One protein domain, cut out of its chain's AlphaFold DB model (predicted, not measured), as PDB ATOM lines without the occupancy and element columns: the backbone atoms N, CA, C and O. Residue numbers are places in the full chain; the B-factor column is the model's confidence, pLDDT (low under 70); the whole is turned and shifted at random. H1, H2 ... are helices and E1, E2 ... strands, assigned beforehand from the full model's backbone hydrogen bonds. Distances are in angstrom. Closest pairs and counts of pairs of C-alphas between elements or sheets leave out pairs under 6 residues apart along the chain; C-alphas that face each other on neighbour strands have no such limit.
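This is residues 4 to 103 of the 103 residues of the protein "WbqC-like domain protein" of Leptospira weilii str. Ecochallenge (UniProt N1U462). Two small parts stand apart, joined by one long link, residues 29 to 41: two short parallel strands, E1 and E2, with helix H1 packed over them, and a two-stranded hairpin, E3 and E4, with helix H2 over one face and the short H3 near H2. Residues 56 to 78 swing out in a wide loop at the end far from H3, and the assembly is open, with few contacts. The printed part has 100 residues with three named helices and four named strands, in the order E1 H1 E2 E3 E4 H2 H3. The class is mixed, helices and strands, though only 45 residues are in named elements. It is only just loose, close to compact, with a radius of gyration of the C-alphas of 15.6 A and spans of 42 by 37 by 25 A.

E1, residues 4 to 6, and E2, residues 25 to 28, are parallel neighbours at 10 degrees, with N 4 and O 25 2.9 A apart, within hydrogen-bond range. With H1, residues 14 to 22, they form a strand-helix-strand unit, two parallel neighbour strands with a helix between them along the chain, and its crossover is right-handed. The closest C-alphas of E1 and H1 are those of Val 4 and Leu 19, 6.9 A apart. E3, residues 42 to 47, and E4, residues 50 to 55, form an antiparallel hairpin at 150 degrees, with N 47 and O 50 2.8 A apart and N 54 and O 43 2.8 A apart, both within hydrogen-bond range. H2, residues 79 to 90, comes closest to E3 at the C-alphas of Thr 47 and Asn 90, 5.6 A apart, and to E4 at those of Leu 54 and His 83, 6.1 A apart. H3, residues 97 to 101, is close to H2 but not clearly touching; their closest C-alphas, Thr 88 and Leu 97, are 7.1 A apart. E1, H1 and E2 are apart from E3, E4, H2 and H3. In H1, H2 and H3 every O i to N i+4 pair is within hydrogen-bond range.

E1 begins at C-alpha 4, (-48.795, 24.889, 19.775). H1 is 12.7 A long and E2 10.3 A. E3 is 15.8 A long from C-alpha 42, (-32.795, 21.332, 34.628), and E4 is 16.2 A. H2 is 16.6 A long, and H3 ends at C-alpha 101, (-46.667, 21.487, 48.987).

The two farthest C-alphas, of Phe 64 and Pro 95, are 44.4 A apart. The printed part has no cut. The links E2 to E3 and E4 to H2 are long, with 13 and 23 residues. The mean pLDDT of the printed part is 91.4; residues 62 to 63 and 103 are under 70.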
ATOM      1  N   VAL A   4     -50.047  24.641  19.051       97.56
ATOM      2  CA  VAL A   4     -48.795  24.889  19.775       97.56
ATOM      3  C   VAL A   4     -48.003  23.591  19.842       97.56
ATOM      4  O   VAL A   4     -48.519  22.562  20.264       97.56
ATOM      5  N   ILE A   5     -46.739  23.652  19.434       97.19
ATOM      6  CA  ILE A   5     -45.819  22.514  19.434       97.19
ATOM      7  C   ILE A   5     -44.587  22.931  20.230       97.19
ATOM      8  O   ILE A   5     -43.892  23.869  19.837       97.19
ATOM      9  N   LEU A   6     -44.335  22.283  21.366       95.50
ATOM     10  CA  LEU A   6     -43.223  22.629  22.255       95.50
ATOM     11  C   LEU A   6     -42.566  21.388  22.846       95.50
ATOM     12  O   LEU A   6     -43.220  20.403  23.173       95.50
ATOM     13  N   GLN A   7     -41.253  21.467  23.036       93.56
ATOM     14  CA  GLN A   7     -40.496  20.430  23.731       93.56
ATOM     15  C   GLN A   7     -40.811  20.455  25.237       93.56
ATOM     16  O   GLN A   7     -40.989  21.543  25.804       93.56
ATOM     17  N   PRO A   8     -40.830  19.295  25.913       92.19
ATOM     18  CA  PRO A   8     -41.042  19.233  27.353       92.19
ATOM     19  C   PRO A   8     -39.881  19.885  28.118       92.19
ATOM     20  O   PRO A   8     -38.723  19.835  27.700       92.19
ATOM     21  N   ASN A   9     -40.195  20.507  29.256       92.12
ATOM     22  CA  ASN A   9     -39.221  21.177  30.118       92.12
ATOM     23  C   ASN A   9     -39.531  20.934  31.599       92.12
ATOM     24  O   ASN A   9     -40.694  20.911  32.008       92.12
ATOM     25  N   TYR A  10     -38.490  20.817  32.422       93.38
ATOM     26  CA  TYR A  10     -38.629  20.711  33.869       93.38
ATOM     27  C   TYR A  10     -38.972  22.071  34.496       93.38
ATOM     28  O   TYR A  10     -38.178  23.005  34.414       93.38
ATOM     29  N   ILE A  11     -40.135  22.170  35.154       92.19
ATOM     30  CA  ILE A  11     -40.700  23.410  35.731       92.19
ATOM     31  C   ILE A  11     -40.728  24.544  34.683       92.19
ATOM     32  O   ILE A  11     -39.938  25.488  34.747       92.19
ATOM     33  N   PRO A  12     -41.614  24.471  33.677       91.69
ATOM     34  CA  PRO A  12     -41.643  25.465  32.615       91.69
ATOM     35  C   PRO A  12     -41.873  26.895  33.124       91.69
ATOM     36  O   PRO A  12     -42.491  27.135  34.163       91.69
ATOM     37  N   TRP A  13     -41.400  27.872  32.354       91.56
ATOM     38  CA  TRP A  13     -41.671  29.284  32.604       91.56
ATOM     39  C   TRP A  13     -43.152  29.611  32.360       91.56
ATOM     40  O   TRP A  13     -43.849  28.918  31.622       91.56
ATOM     41  N   ARG A  14     -43.641  30.712  32.944       93.50
ATOM     42  CA  ARG A  14     -45.065  31.093  32.916       93.50
ATOM     43  C   ARG A  14     -45.697  31.072  31.516       93.50
ATOM     44  O   ARG A  14     -46.822  30.605  31.379       93.50
ATOM     45  N   GLY A  15     -45.004  31.563  30.488       95.31
ATOM     46  CA  GLY A  15     -45.572  31.621  29.139       95.31
ATOM     47  C   GLY A  15     -45.701  30.258  28.462       95.31
ATOM     48  O   GLY A  15     -46.524  30.123  27.569       95.31
ATOM     49  N   TYR A  16     -45.002  29.219  28.933       95.25
ATOM     50  CA  TYR A  16     -45.263  27.844  28.500       95.25
ATOM     51  C   TYR A  16     -46.711  27.439  28.815       95.25
ATOM     52  O   TYR A  16     -47.425  26.923  27.959       95.25
ATOM     53  N   PHE A  17     -47.179  27.754  30.027       94.69
ATOM     54  CA  PHE A  17     -48.557  27.492  30.448       94.69
ATOM     55  C   PHE A  17     -49.564  28.419  29.770       94.69
ATOM     56  O   PHE A  17     -50.676  27.998  29.469       94.69
ATOM     57  N   GLU A  18     -49.182  29.667  29.491       96.62
ATOM     58  CA  GLU A  18     -50.019  30.583  28.710       96.62
ATOM     59  C   GLU A  18     -50.245  30.064  27.286       96.62
ATOM     60  O   GLU A  18     -51.357  30.151  26.773       96.62
ATOM     61  N   LEU A  19     -49.212  29.492  26.661       96.31
ATOM     62  CA  LEU A  19     -49.324  28.885  25.338       96.31
ATOM     63  C   LEU A  19     -50.225  27.649  25.363       96.31
ATOM     64  O   LEU A  19     -51.080  27.533  24.492       96.31
ATOM     65  N   ILE A  20     -50.108  26.786  26.381       95.62
ATOM     66  CA  ILE A  20     -51.046  25.667  26.582       95.62
ATOM     67  C   ILE A  20     -52.481  26.190  26.713       95.62
ATOM     68  O   ILE A  20     -53.374  25.703  26.031       95.62
ATOM     69  N   GLY A  21     -52.702  27.209  27.549       96.56
ATOM     70  CA  GLY A  21     -54.034  27.768  27.784       96.56
ATOM     71  C   GLY A  21     -54.660  28.472  26.575       96.56
ATOM     72  O   GLY A  21     -55.872  28.669  26.559       96.56
ATOM     73  N   LYS A  22     -53.861  28.861  25.573       96.75
ATOM     74  CA  LYS A  22     -54.328  29.490  24.323       96.75
ATOM     75  C   LYS A  22     -54.448  28.516  23.148       96.75
ATOM     76  O   LYS A  22     -54.956  28.913  22.102       96.75
ATOM     77  N   ALA A  23     -53.928  27.298  23.271       97.44
ATOM     78  CA  ALA A  23     -53.890  26.340  22.177       97.44
ATOM     79  C   ALA A  23     -55.228  25.603  22.037       97.44
ATOM     80  O   ALA A  23     -55.766  25.104  23.021       97.44
ATOM     81  N   ASP A  24     -55.717  25.464  20.804       97.81
ATOM     82  CA  ASP A  24     -56.777  24.501  20.485       97.81
ATOM     83  C   ASP A  24     -56.206  23.073  20.462       97.81
ATOM     84  O   ASP A  24     -56.880  22.110  20.821       97.81
ATOM     85  N   VAL A  25     -54.940  22.941  20.044       97.75
ATOM     86  CA  VAL A  25     -54.183  21.686  20.040       97.75
ATOM     87  C   VAL A  25     -52.770  21.958  20.542       97.75
ATOM     88  O   VAL A  25     -52.057  22.790  19.977       97.75
ATOM     89  N   PHE A  26     -52.354  21.234  21.579       97.06
ATOM     90  CA  PHE A  26     -50.991  21.269  22.101       97.06
ATOM     91  C   PHE A  26     -50.298  19.925  21.859       97.06
ATOM     92  O   PHE A  26     -50.847  18.880  22.200       97.06
ATOM     93  N   VAL A  27     -49.089  19.956  21.298       96.81
ATOM     94  CA  VAL A  27     -48.275  18.767  21.012       96.81
ATOM     95  C   VAL A  27     -46.935  18.886  21.728       96.81
ATOM     96  O   VAL A  27     -46.232  19.893  21.591       96.81
ATOM     97  N   PHE A  28     -46.566  17.843  22.470       95.75
ATOM     98  CA  PHE A  28     -45.201  17.692  22.957       95.75
ATOM     99  C   PHE A  28     -44.298  17.263  21.800       95.75
ATOM    100  O   PHE A  28     -44.553  16.253  21.158       95.75
ATOM    101  N   LEU A  29     -43.257  18.047  21.537       96.00
ATOM    102  CA  LEU A  29     -42.227  17.738  20.546       96.00
ATOM    103  C   LEU A  29     -41.102  16.955  21.227       96.00
ATOM    104  O   LEU A  29     -40.076  17.528  21.594       96.00
ATOM    105  N   ASP A  30     -41.332  15.678  21.505       94.31
ATOM    106  CA  ASP A  30     -40.393  14.801  22.211       94.31
ATOM    107  C   ASP A  30     -39.700  13.770  21.300       94.31
ATOM    108  O   ASP A  30     -38.754  13.108  21.729       94.31
ATOM    109  N   ASP A  31     -40.081  13.714  20.025       95.38
ATOM    110  CA  ASP A  31     -39.493  12.926  18.929       95.38
ATOM    111  C   ASP A  31     -38.283  13.609  18.260       95.38
ATOM    112  O   ASP A  31     -37.881  13.289  17.142       95.38
ATOM    113  N   VAL A  32     -37.663  14.552  18.969       93.06
ATOM    114  CA  VAL A  32     -36.456  15.271  18.546       93.06
ATOM    115  C   VAL A  32     -35.279  14.926  19.448       93.06
ATOM    116  O   VAL A  32     -35.448  14.467  20.577       93.06
ATOM    117  N   GLN A  33     -34.064  15.171  18.956       91.94
ATOM    118  CA  GLN A  33     -32.834  14.819  19.660       91.94
ATOM    119  C   GLN A  33     -32.742  15.472  21.050       91.94
ATOM    120  O   GLN A  33     -32.852  16.693  21.205       91.94
ATOM    121  N   TYR A  34     -32.446  14.650  22.053       90.50
ATOM    122  CA  TYR A  34     -32.072  15.082  23.387       90.50
ATOM    123  C   TYR A  34     -30.680  15.719  23.382       90.50
ATOM    124  O   TYR A  34     -29.710  15.156  22.868       90.50
ATOM    125  N   THR A  35     -30.563  16.890  24.007       87.25
ATOM    126  CA  THR A  35     -29.274  17.557  24.199       87.25
ATOM    127  C   THR A  35     -28.860  17.485  25.658       87.25
ATOM    128  O   THR A  35     -29.588  17.889  26.555       87.25
ATOM    129  N   THR A  36     -27.657  16.980  25.920       82.94
ATOM    130  CA  THR A  36     -27.147  16.949  27.291       82.94
ATOM    131  C   THR A  36     -26.837  18.360  27.777       82.94
ATOM    132  O   THR A  36     -26.447  19.236  27.005       82.94
ATOM    133  N   ARG A  37     -26.964  18.574  29.090       74.38
ATOM    134  CA  ARG A  37     -26.649  19.855  29.736       74.38
ATOM    135  C   ARG A  37     -27.423  21.036  29.132       74.38
ATOM    136  O   ARG A  37     -26.883  22.139  29.035       74.38
ATOM    137  N   ASP A  38     -28.705  20.847  28.858       83.00
ATOM    138  CA  ASP A  38     -29.633  21.918  28.499       83.00
ATOM    139  C   ASP A  38     -30.586  22.261  29.667       83.00
ATOM    140  O   ASP A  38     -30.287  21.961  30.829       83.00
ATOM    141  N   TRP A  39     -31.694  22.940  29.369       86.06
ATOM    142  CA  TRP A  39     -32.754  23.309  30.316       86.06
ATOM    143  C   TRP A  39     -33.898  22.285  30.397       86.06
ATOM    144  O   TRP A  39     -34.809  22.442  31.204       86.06
ATOM    145  N   ARG A  40     -33.883  21.219  29.591       88.44
ATOM    146  CA  ARG A  40     -35.006  20.274  29.497       88.44
ATOM    147  C   ARG A  40     -35.163  19.492  30.791       88.44
ATOM    148  O   ARG A  40     -36.263  19.407  31.330       88.44
ATOM    149  N   ASN A  41     -34.056  18.990  31.336       93.06
ATOM    150  CA  ASN A  41     -34.030  18.263  32.605       93.06
ATOM    151  C   ASN A  41     -33.507  19.113  33.780       93.06
ATOM    152  O   ASN A  41     -33.178  18.567  34.837       93.06
ATOM    153  N   ARG A  42     -33.385  20.441  33.615       93.94
ATOM    154  CA  ARG A  42     -32.795  21.332  34.628       93.94
ATOM    155  C   ARG A  42     -33.515  22.663  34.741       93.94
ATOM    156  O   ARG A  42     -33.924  23.245  33.750       93.94
ATOM    157  N   ASN A  43     -33.576  23.191  35.954       95.31
ATOM    158  CA  ASN A  43     -34.112  24.521  36.209       95.31
ATOM    159  C   ASN A  43     -33.256  25.269  37.232       95.31
ATOM    160  O   ASN A  43     -32.501  24.646  37.978       95.31
ATOM    161  N   GLN A  44     -33.370  26.592  37.287       95.50
ATOM    162  CA  GLN A  44     -32.715  27.407  38.301       95.50
ATOM    163  C   GLN A  44     -33.739  28.005  39.253       95.50
ATOM    164  O   GLN A  44     -34.718  28.619  38.841       95.50
ATOM    165  N   ILE A  45     -33.453  27.893  40.545       95.75
ATOM    166  CA  ILE A  45     -34.204  28.586  41.585       95.75
ATOM    167  C   ILE A  45     -33.364  29.701  42.195       95.75
ATOM    168  O   ILE A  45     -32.134  29.616  42.266       95.75
ATOM    169  N   LYS A  46     -34.042  30.745  42.669       94.75
ATOM    170  CA  LYS A  46     -33.409  31.817  43.433       94.75
ATOM    171  C   LYS A  46     -33.243  31.368  44.881       94.75
ATOM    172  O   LYS A  46     -34.204  30.950  45.521       94.75
ATOM    173  N   THR A  47     -32.034  31.505  45.403       95.69
ATOM    174  CA  THR A  47     -31.697  31.266  46.807       95.69
ATOM    175  C   THR A  47     -31.165  32.550  47.442       95.69
ATOM    176  O   THR A  47     -31.010  33.578  46.779       95.69
ATOM    177  N   GLN A  48     -30.881  32.509  48.743       92.81
ATOM    178  CA  GLN A  48     -30.243  33.630  49.442       92.81
ATOM    179  C   GLN A  48     -28.800  33.879  48.977       92.81
ATOM    180  O   GLN A  48     -28.312  34.998  49.094       92.81
ATOM    181  N   THR A  49     -28.123  32.854  48.452       93.69
ATOM    182  CA  THR A  49     -26.708  32.908  48.054       93.69
ATOM    183  C   THR A  49     -26.504  32.974  46.540       93.69
ATOM    184  O   THR A  49     -25.365  32.978  46.083       93.69
ATOM    185  N   GLY A  50     -27.580  33.032  45.750       96.06
ATOM    186  CA  GLY A  50     -27.516  33.137  44.294       96.06
ATOM    187  C   GLY A  50     -28.496  32.207  43.588       96.06
ATOM    188  O   GLY A  50     -29.567  31.896  44.101       96.06
ATOM    189  N   LEU A  51     -28.147  31.786  42.374       97.19
ATOM    190  CA  LEU A  51     -28.929  30.809  41.619       97.19
ATOM    191  C   LEU A  51     -28.465  29.395  41.967       97.19
ATOM    192  O   LEU A  51     -27.268  29.117  42.005       97.19
ATOM    193  N   GLN A  52     -29.418  28.493  42.184       96.12
ATOM    194  CA  GLN A  52     -29.155  27.075  42.403       96.12
ATOM    195  C   GLN A  52     -29.807  26.256  41.292       96.12
ATOM    196  O   GLN A  52     -30.995  26.408  41.019       96.12
ATOM    197  N   TRP A  53     -29.038  25.348  40.694       95.56
ATOM    198  CA  TRP A  53     -29.569  24.369  39.755       95.56
ATOM    199  C   TRP A  53     -30.354  23.269  40.474       95.56
ATOM    200  O   TRP A  53     -29.896  22.693  41.461       95.56
ATOM    201  N   LEU A  54     -31.511  22.942  39.918       96.25
ATOM    202  CA  LEU A  54     -32.245  21.706  40.130       96.25
ATOM    203  C   LEU A  54     -32.040  20.859  38.877       96.25
ATOM    204  O   LEU A  54     -32.303  21.336  37.776       96.25
ATOM    205  N   THR A  55     -31.520  19.643  39.016       95.25
ATOM    206  CA  THR A  55     -31.208  18.760  37.884       95.25
ATOM    207  C   THR A  55     -31.858  17.409  38.086       95.25
ATOM    208  O   THR A  55     -31.536  16.716  39.047       95.25
ATOM    209  N   ILE A  56     -32.759  17.039  37.176       94.88
ATOM    210  CA  ILE A  56     -33.283  15.681  37.100       94.88
ATOM    211  C   ILE A  56     -32.157  14.797  36.547       94.88
ATOM    212  O   ILE A  56     -31.716  15.018  35.412       94.88
ATOM    213  N   PRO A  57     -31.652  13.831  37.329       94.25
ATOM    214  CA  PRO A  57     -30.667  12.881  36.842       94.25
ATOM    215  C   PRO A  57     -31.309  11.986  35.776       94.25
ATOM    216  O   PRO A  57     -32.448  11.548  35.911       94.25
ATOM    217  N   VAL A  58     -30.576  11.732  34.700       93.12
ATOM    218  CA  VAL A  58     -31.009  10.866  33.600       93.12
ATOM    219  C   VAL A  58     -29.874   9.926  33.238       93.12
ATOM    220  O   VAL A  58     -28.699  10.290  33.391       93.12
ATOM    221  N   PHE A  59     -30.203   8.745  32.725       90.56
ATOM    222  CA  PHE A  59     -29.188   7.852  32.185       90.56
ATOM    223  C   PHE A  59     -28.581   8.476  30.930       90.56
ATOM    224  O   PHE A  59     -29.254   8.689  29.922       90.56
ATOM    225  N   GLN A  60     -27.288   8.796  30.991       75.94
ATOM    226  CA  GLN A  60     -26.560   9.239  29.809       75.94
ATOM    227  C   GLN A  60     -26.265   8.020  28.953       75.94
ATOM    228  O   GLN A  60     -25.390   7.219  29.280       75.94
ATOM    229  N   THR A  61     -26.987   7.880  27.848       70.88
ATOM    230  CA  THR A  61     -26.573   6.936  26.819       70.88
ATOM    231  C   THR A  61     -25.522   7.623  25.948       70.88
ATOM    232  O   THR A  61     -25.633   8.802  25.621       70.88
ATOM    233  N   SER A  62     -24.474   6.903  25.557       67.00
ATOM    234  CA  SER A  62     -23.497   7.383  24.570       67.00
ATOM    235  C   SER A  62     -24.069   7.421  23.144       67.00
ATOM    236  O   SER A  62     -23.325   7.608  22.180       67.00
ATOM    237  N   LYS A  63     -25.387   7.224  22.986       68.50
ATOM    238  CA  LYS A  63     -26.058   7.161  21.693       68.50
ATOM    239  C   LYS A  63     -26.229   8.573  21.149       68.50
ATOM    240  O   LYS A  63     -27.017   9.372  21.653       68.50
ATOM    241  N   PHE A  64     -25.494   8.873  20.086       76.31
ATOM    242  CA  PHE A  64     -25.778  10.041  19.270       76.31
ATOM    243  C   PHE A  64     -27.203   9.921  18.704       76.31
ATOM    244  O   PHE A  64     -27.560   8.875  18.169       76.31
ATOM    245  N   GLY A  65     -28.008  10.977  18.840       83.25
ATOM    246  CA  GLY A  65     -29.369  11.015  18.298       83.25
ATOM    247  C   GLY A  65     -30.475  10.430  19.182       83.25
ATOM    248  O   GLY A  65     -31.587  10.316  18.686       83.25
ATOM    249  N   GLN A  66     -30.217  10.094  20.457       91.06
ATOM    250  CA  GLN A  66     -31.281   9.691  21.394       91.06
ATOM    251  C   GLN A  66     -32.402  10.742  21.409       91.06
ATOM    252  O   GLN A  66     -32.113  11.932  21.563       91.06
ATOM    253  N   LEU A  67     -33.656  10.318  21.244       93.25
ATOM    254  CA  LEU A  67     -34.815  11.212  21.265       93.25
ATOM    255  C   LEU A  67     -35.204  11.555  22.705       93.25
ATOM    256  O   LEU A  67     -34.914  10.800  23.632       93.25
ATOM    257  N   ILE A  68     -35.864  12.696  22.914       93.25
ATOM    258  CA  ILE A  68     -36.254  13.151  24.258       93.25
ATOM    259  C   ILE A  68     -37.139  12.114  24.963       93.25
ATOM    260  O   ILE A  68     -36.896  11.822  26.133       93.25
ATOM    261  N   HIS A  69     -38.117  11.522  24.272       93.50
ATOM    262  CA  HIS A  69     -39.008  10.516  24.867       93.50
ATOM    263  C   HIS A  69     -38.312   9.182  25.205       93.50
ATOM    264  O   HIS A  69     -38.887   8.349  25.902       93.50
ATOM    265  N   GLU A  70     -37.086   8.953  24.721       93.19
ATOM    266  CA  GLU A  70     -36.275   7.766  25.032       93.19
ATOM    267  C   GLU A  70     -35.371   7.978  26.256       93.19
ATOM    268  O   GLU A  70     -34.616   7.081  26.640       93.19
ATOM    269  N   VAL A  71     -35.353   9.180  26.836       91.94
ATOM    270  CA  VAL A  71     -34.489   9.505  27.973       91.94
ATOM    271  C   VAL A  71     -35.129   9.031  29.268       91.94
ATOM    272  O   VAL A  71     -36.144   9.560  29.720       91.94
ATOM    273  N   GLU A  72     -34.482   8.068  29.914       92.75
ATOM    274  CA  GLU A  72     -34.918   7.546  31.202       92.75
ATOM    275  C   GLU A  72     -34.351   8.356  32.376       92.75
ATOM    276  O   GLU A  72     -33.162   8.695  32.428       92.75
ATOM    277  N   ILE A  73     -35.217   8.640  33.351       94.12
ATOM    278  CA  ILE A  73     -34.852   9.304  34.604       94.12
ATOM    279  C   ILE A  73     -34.131   8.306  35.515       94.12
ATOM    280  O   ILE A  73     -34.654   7.234  35.824       94.12
ATOM    281  N   ASP A  74     -32.965   8.701  36.019       94.69
ATOM    282  CA  ASP A  74     -32.205   7.913  36.986       94.69
ATOM    283  C   ASP A  74     -32.746   8.137  38.410       94.69
ATOM    284  O   ASP A  74     -32.354   9.048  39.146       94.69
ATOM    285  N   ASN A  75     -33.664   7.265  38.818       95.00
ATOM    286  CA  ASN A  75     -34.266   7.285  40.151       95.00
ATOM    287  C   ASN A  75     -33.433   6.561  41.225       95.00
ATOM    288  O   ASN A  75     -33.930   6.351  42.333       95.00
ATOM    289  N   SER A  76     -32.167   6.208  40.956       94.62
ATOM    290  CA  SER A  76     -31.272   5.629  41.975       94.62
ATOM    291  C   SER A  76     -31.037   6.569  43.163       94.62
ATOM    292  O   SER A  76     -30.719   6.130  44.270       94.62
ATOM    293  N   SER A  77     -31.238   7.876  42.958       92.44
ATOM    294  CA  SER A  77     -31.216   8.887  44.007       92.44
ATOM    295  C   SER A  77     -32.590   9.528  44.209       92.44
ATOM    296  O   SER A  77     -33.360   9.718  43.270       92.44
ATOM    297  N   LYS A  78     -32.873   9.959  45.442       95.31
ATOM    298  CA  LYS A  78     -34.073  10.731  45.810       95.31
ATOM    299  C   LYS A  78     -33.967  12.198  45.363       95.31
ATOM    300  O   LYS A  78     -34.008  13.122  46.176       95.31
ATOM    301  N   TRP A  79     -33.744  12.429  44.071       95.88
ATOM    302  CA  TRP A  79     -33.549  13.768  43.503       95.88
ATOM    303  C   TRP A  79     -34.774  14.670  43.711       95.88
ATOM    304  O   TRP A  79     -34.618  15.853  44.010       95.88
ATOM    305  N   TYR A  80     -35.980  14.104  43.641       94.06
ATOM    306  CA  TYR A  80     -37.226  14.842  43.838       94.06
ATOM    307  C   TYR A  80     -37.332  15.401  45.264       94.06
ATOM    308  O   TYR A  80     -37.661  16.573  45.431       94.06
ATOM    309  N   GLU A  81     -36.952  14.625  46.291       95.44
ATOM    310  CA  GLU A  81     -36.908  15.103  47.681       95.44
ATOM    311  C   GLU A  81     -35.888  16.234  47.834       95.44
ATOM    312  O   GLU A  81     -36.159  17.235  48.494       95.44
ATOM    313  N   LYS A  82     -34.716  16.125  47.188       95.94
ATOM    314  CA  LYS A  82     -33.703  17.193  47.201       95.94
ATOM    315  C   LYS A  82     -34.243  18.482  46.582       95.94
ATOM    316  O   LYS A  82     -34.027  19.557  47.139       95.94
ATOM    317  N   HIS A  83     -34.948  18.383  45.456       95.62
ATOM    318  CA  HIS A  83     -35.556  19.536  44.792       95.62
ATOM    319  C   HIS A  83     -36.664  20.153  45.645       95.62
ATOM    320  O   HIS A  83     -36.654  21.364  45.864       95.62
ATOM    321  N   LEU A  84     -37.565  19.330  46.188       93.75
ATOM    322  CA  LEU A  84     -38.650  19.788  47.051       93.75
ATOM    323  C   LEU A  84     -38.102  20.484  48.301       93.75
ATOM    324  O   LEU A  84     -38.517  21.593  48.617       93.75
ATOM    325  N   ASN A  85     -37.104  19.898  48.962       94.94
ATOM    326  CA  ASN A  85     -36.452  20.507  50.120       94.94
ATOM    327  C   ASN A  85     -35.776  21.838  49.768       94.94
ATOM    328  O   ASN A  85     -35.868  22.798  50.536       94.94
ATOM    329  N   ALA A  86     -35.123  21.928  48.604       95.38
ATOM    330  CA  ALA A  86     -34.516  23.171  48.140       95.38
ATOM    331  C   ALA A  86     -35.567  24.266  47.899       95.38
ATOM    332  O   ALA A  86     -35.362  25.405  48.327       95.38
ATOM    333  N   ILE A  87     -36.698  23.929  47.275       94.38
ATOM    334  CA  ILE A  87     -37.812  24.856  47.043       94.38
ATOM    335  C   ILE A  87     -38.432  25.278  48.379       94.38
ATOM    336  O   ILE A  87     -38.477  26.468  48.685       94.38
ATOM    337  N   THR A  88     -38.825  24.323  49.221       94.12
ATOM    338  CA  THR A  88     -39.461  24.581  50.519       94.12
ATOM    339  C   THR A  88     -38.587  25.449  51.416       94.12
ATOM    340  O   THR A  88     -39.073  26.405  52.016       94.12
ATOM    341  N   ARG A  89     -37.276  25.186  51.472       94.38
ATOM    342  CA  ARG A  89     -36.348  25.985  52.280       94.38
ATOM    343  C   ARG A  89     -36.236  27.421  51.764       94.38
ATOM    344  O   ARG A  89     -36.382  28.359  52.550       94.38
ATOM    345  N   ASN A  90     -35.981  27.598  50.465       95.25
ATOM    346  CA  ASN A  90     -35.714  28.918  49.880       95.25
ATOM    347  C   ASN A  90     -36.973  29.783  49.734       95.25
ATOM    348  O   ASN A  90     -36.884  31.005  49.826       95.25
ATOM    349  N   TYR A  91     -38.140  29.161  49.580       94.06
ATOM    350  CA  TYR A  91     -39.423  29.845  49.424       94.06
ATOM    351  C   TYR A  91     -40.332  29.695  50.650       94.06
ATOM    352  O   TYR A  91     -41.518  29.990  50.566       94.06
ATOM    353  N   SER A  92     -39.793  29.300  51.812       92.56
ATOM    354  CA  SER A  92     -40.543  29.120  53.075       92.56
ATOM    355  C   SER A  92     -41.396  30.325  53.483       92.56
ATOM    356  O   SER A  92     -42.439  30.167  54.110       92.56
ATOM    357  N   LYS A  93     -40.962  31.533  53.107       92.06
ATOM    358  CA  LYS A  93     -41.657  32.802  53.373       92.06
ATOM    359  C   LYS A  93     -42.508  33.298  52.196       92.06
ATOM    360  O   LYS A  93     -43.077  34.382  52.280       92.06
ATOM    361  N   ALA A  94     -42.562  32.561  51.087       93.19
ATOM    362  CA  ALA A  94     -43.356  32.944  49.928       93.19
ATOM    363  C   ALA A  94     -44.854  32.731  50.220       93.19
ATOM    364  O   ALA A  94     -45.219  31.662  50.721       93.19
ATOM    365  N   PRO A  95     -45.737  33.687  49.865       92.50
ATOM    366  CA  PRO A  95     -47.161  33.628  50.209       92.50
ATOM    367  C   PRO A  95     -47.882  32.344  49.771       92.50
ATOM    368  O   PRO A  95     -48.803  31.901  50.448       92.50
ATOM    369  N   PHE A  96     -47.444  31.730  48.669       89.25
ATOM    370  CA  PHE A  96     -48.127  30.600  48.034       89.25
ATOM    371  C   PHE A  96     -47.407  29.252  48.184       89.25
ATOM    372  O   PHE A  96     -47.819  28.278  47.562       89.25
ATOM    373  N   LEU A  97     -46.351  29.146  49.006       89.38
ATOM    374  CA  LEU A  97     -45.632  27.870  49.149       89.38
ATOM    375  C   LEU A  97     -46.543  26.752  49.686       89.38
ATOM    376  O   LEU A  97     -46.478  25.626  49.204       89.38
ATOM    377  N   LYS A  98     -47.413  27.058  50.656       85.75
ATOM    378  CA  LYS A  98     -48.327  26.064  51.246       85.75
ATOM    379  C   LYS A  98     -49.263  25.449  50.206       85.75
ATOM    380  O   LYS A  98     -49.532  24.257  50.267       85.75
ATOM    381  N   ASN A  99     -49.723  26.244  49.241       85.94
ATOM    382  CA  ASN A  99     -50.551  25.751  48.143       85.94
ATOM    383  C   ASN A  99     -49.789  24.765  47.257       85.94
ATOM    384  O   ASN A  99     -50.407  23.865  46.718       85.94
ATOM    385  N   LEU A 100     -48.472  24.919  47.110       79.25
ATOM    386  CA  LEU A 100     -47.656  24.056  46.258       79.25
ATOM    387  C   LEU A 100     -47.288  22.721  46.925       79.25
ATOM    388  O   LEU A 100     -47.149  21.727  46.231       79.25
ATOM    389  N   VAL A 101     -47.114  22.692  48.250       76.69
ATOM    390  CA  VAL A 101     -46.667  21.487  48.987       76.69
ATOM    391  C   VAL A 101     -47.830  20.567  49.397       76.69
ATOM    392  O   VAL A 101     -47.603  19.403  49.705       76.69
ATOM    393  N   ASN A 102     -49.064  21.076  49.413       71.31
ATOM    394  CA  ASN A 102     -50.253  20.336  49.859       71.31
ATOM    395  C   ASN A 102     -51.068  19.692  48.715       71.31
ATOM    396  O   ASN A 102     -52.152  19.174  48.982       71.31
ATOM    397  N   TYR A 103     -50.585  19.773  47.472       53.78
ATOM    398  CA  TYR A 103     -51.088  19.011  46.320       53.78
ATOM    399  C   TYR A 103     -50.228  17.764  46.121       53.78
ATOM    400  O   TYR A 103     -50.807  16.723  45.745       53.78
TER     401      TYR A 103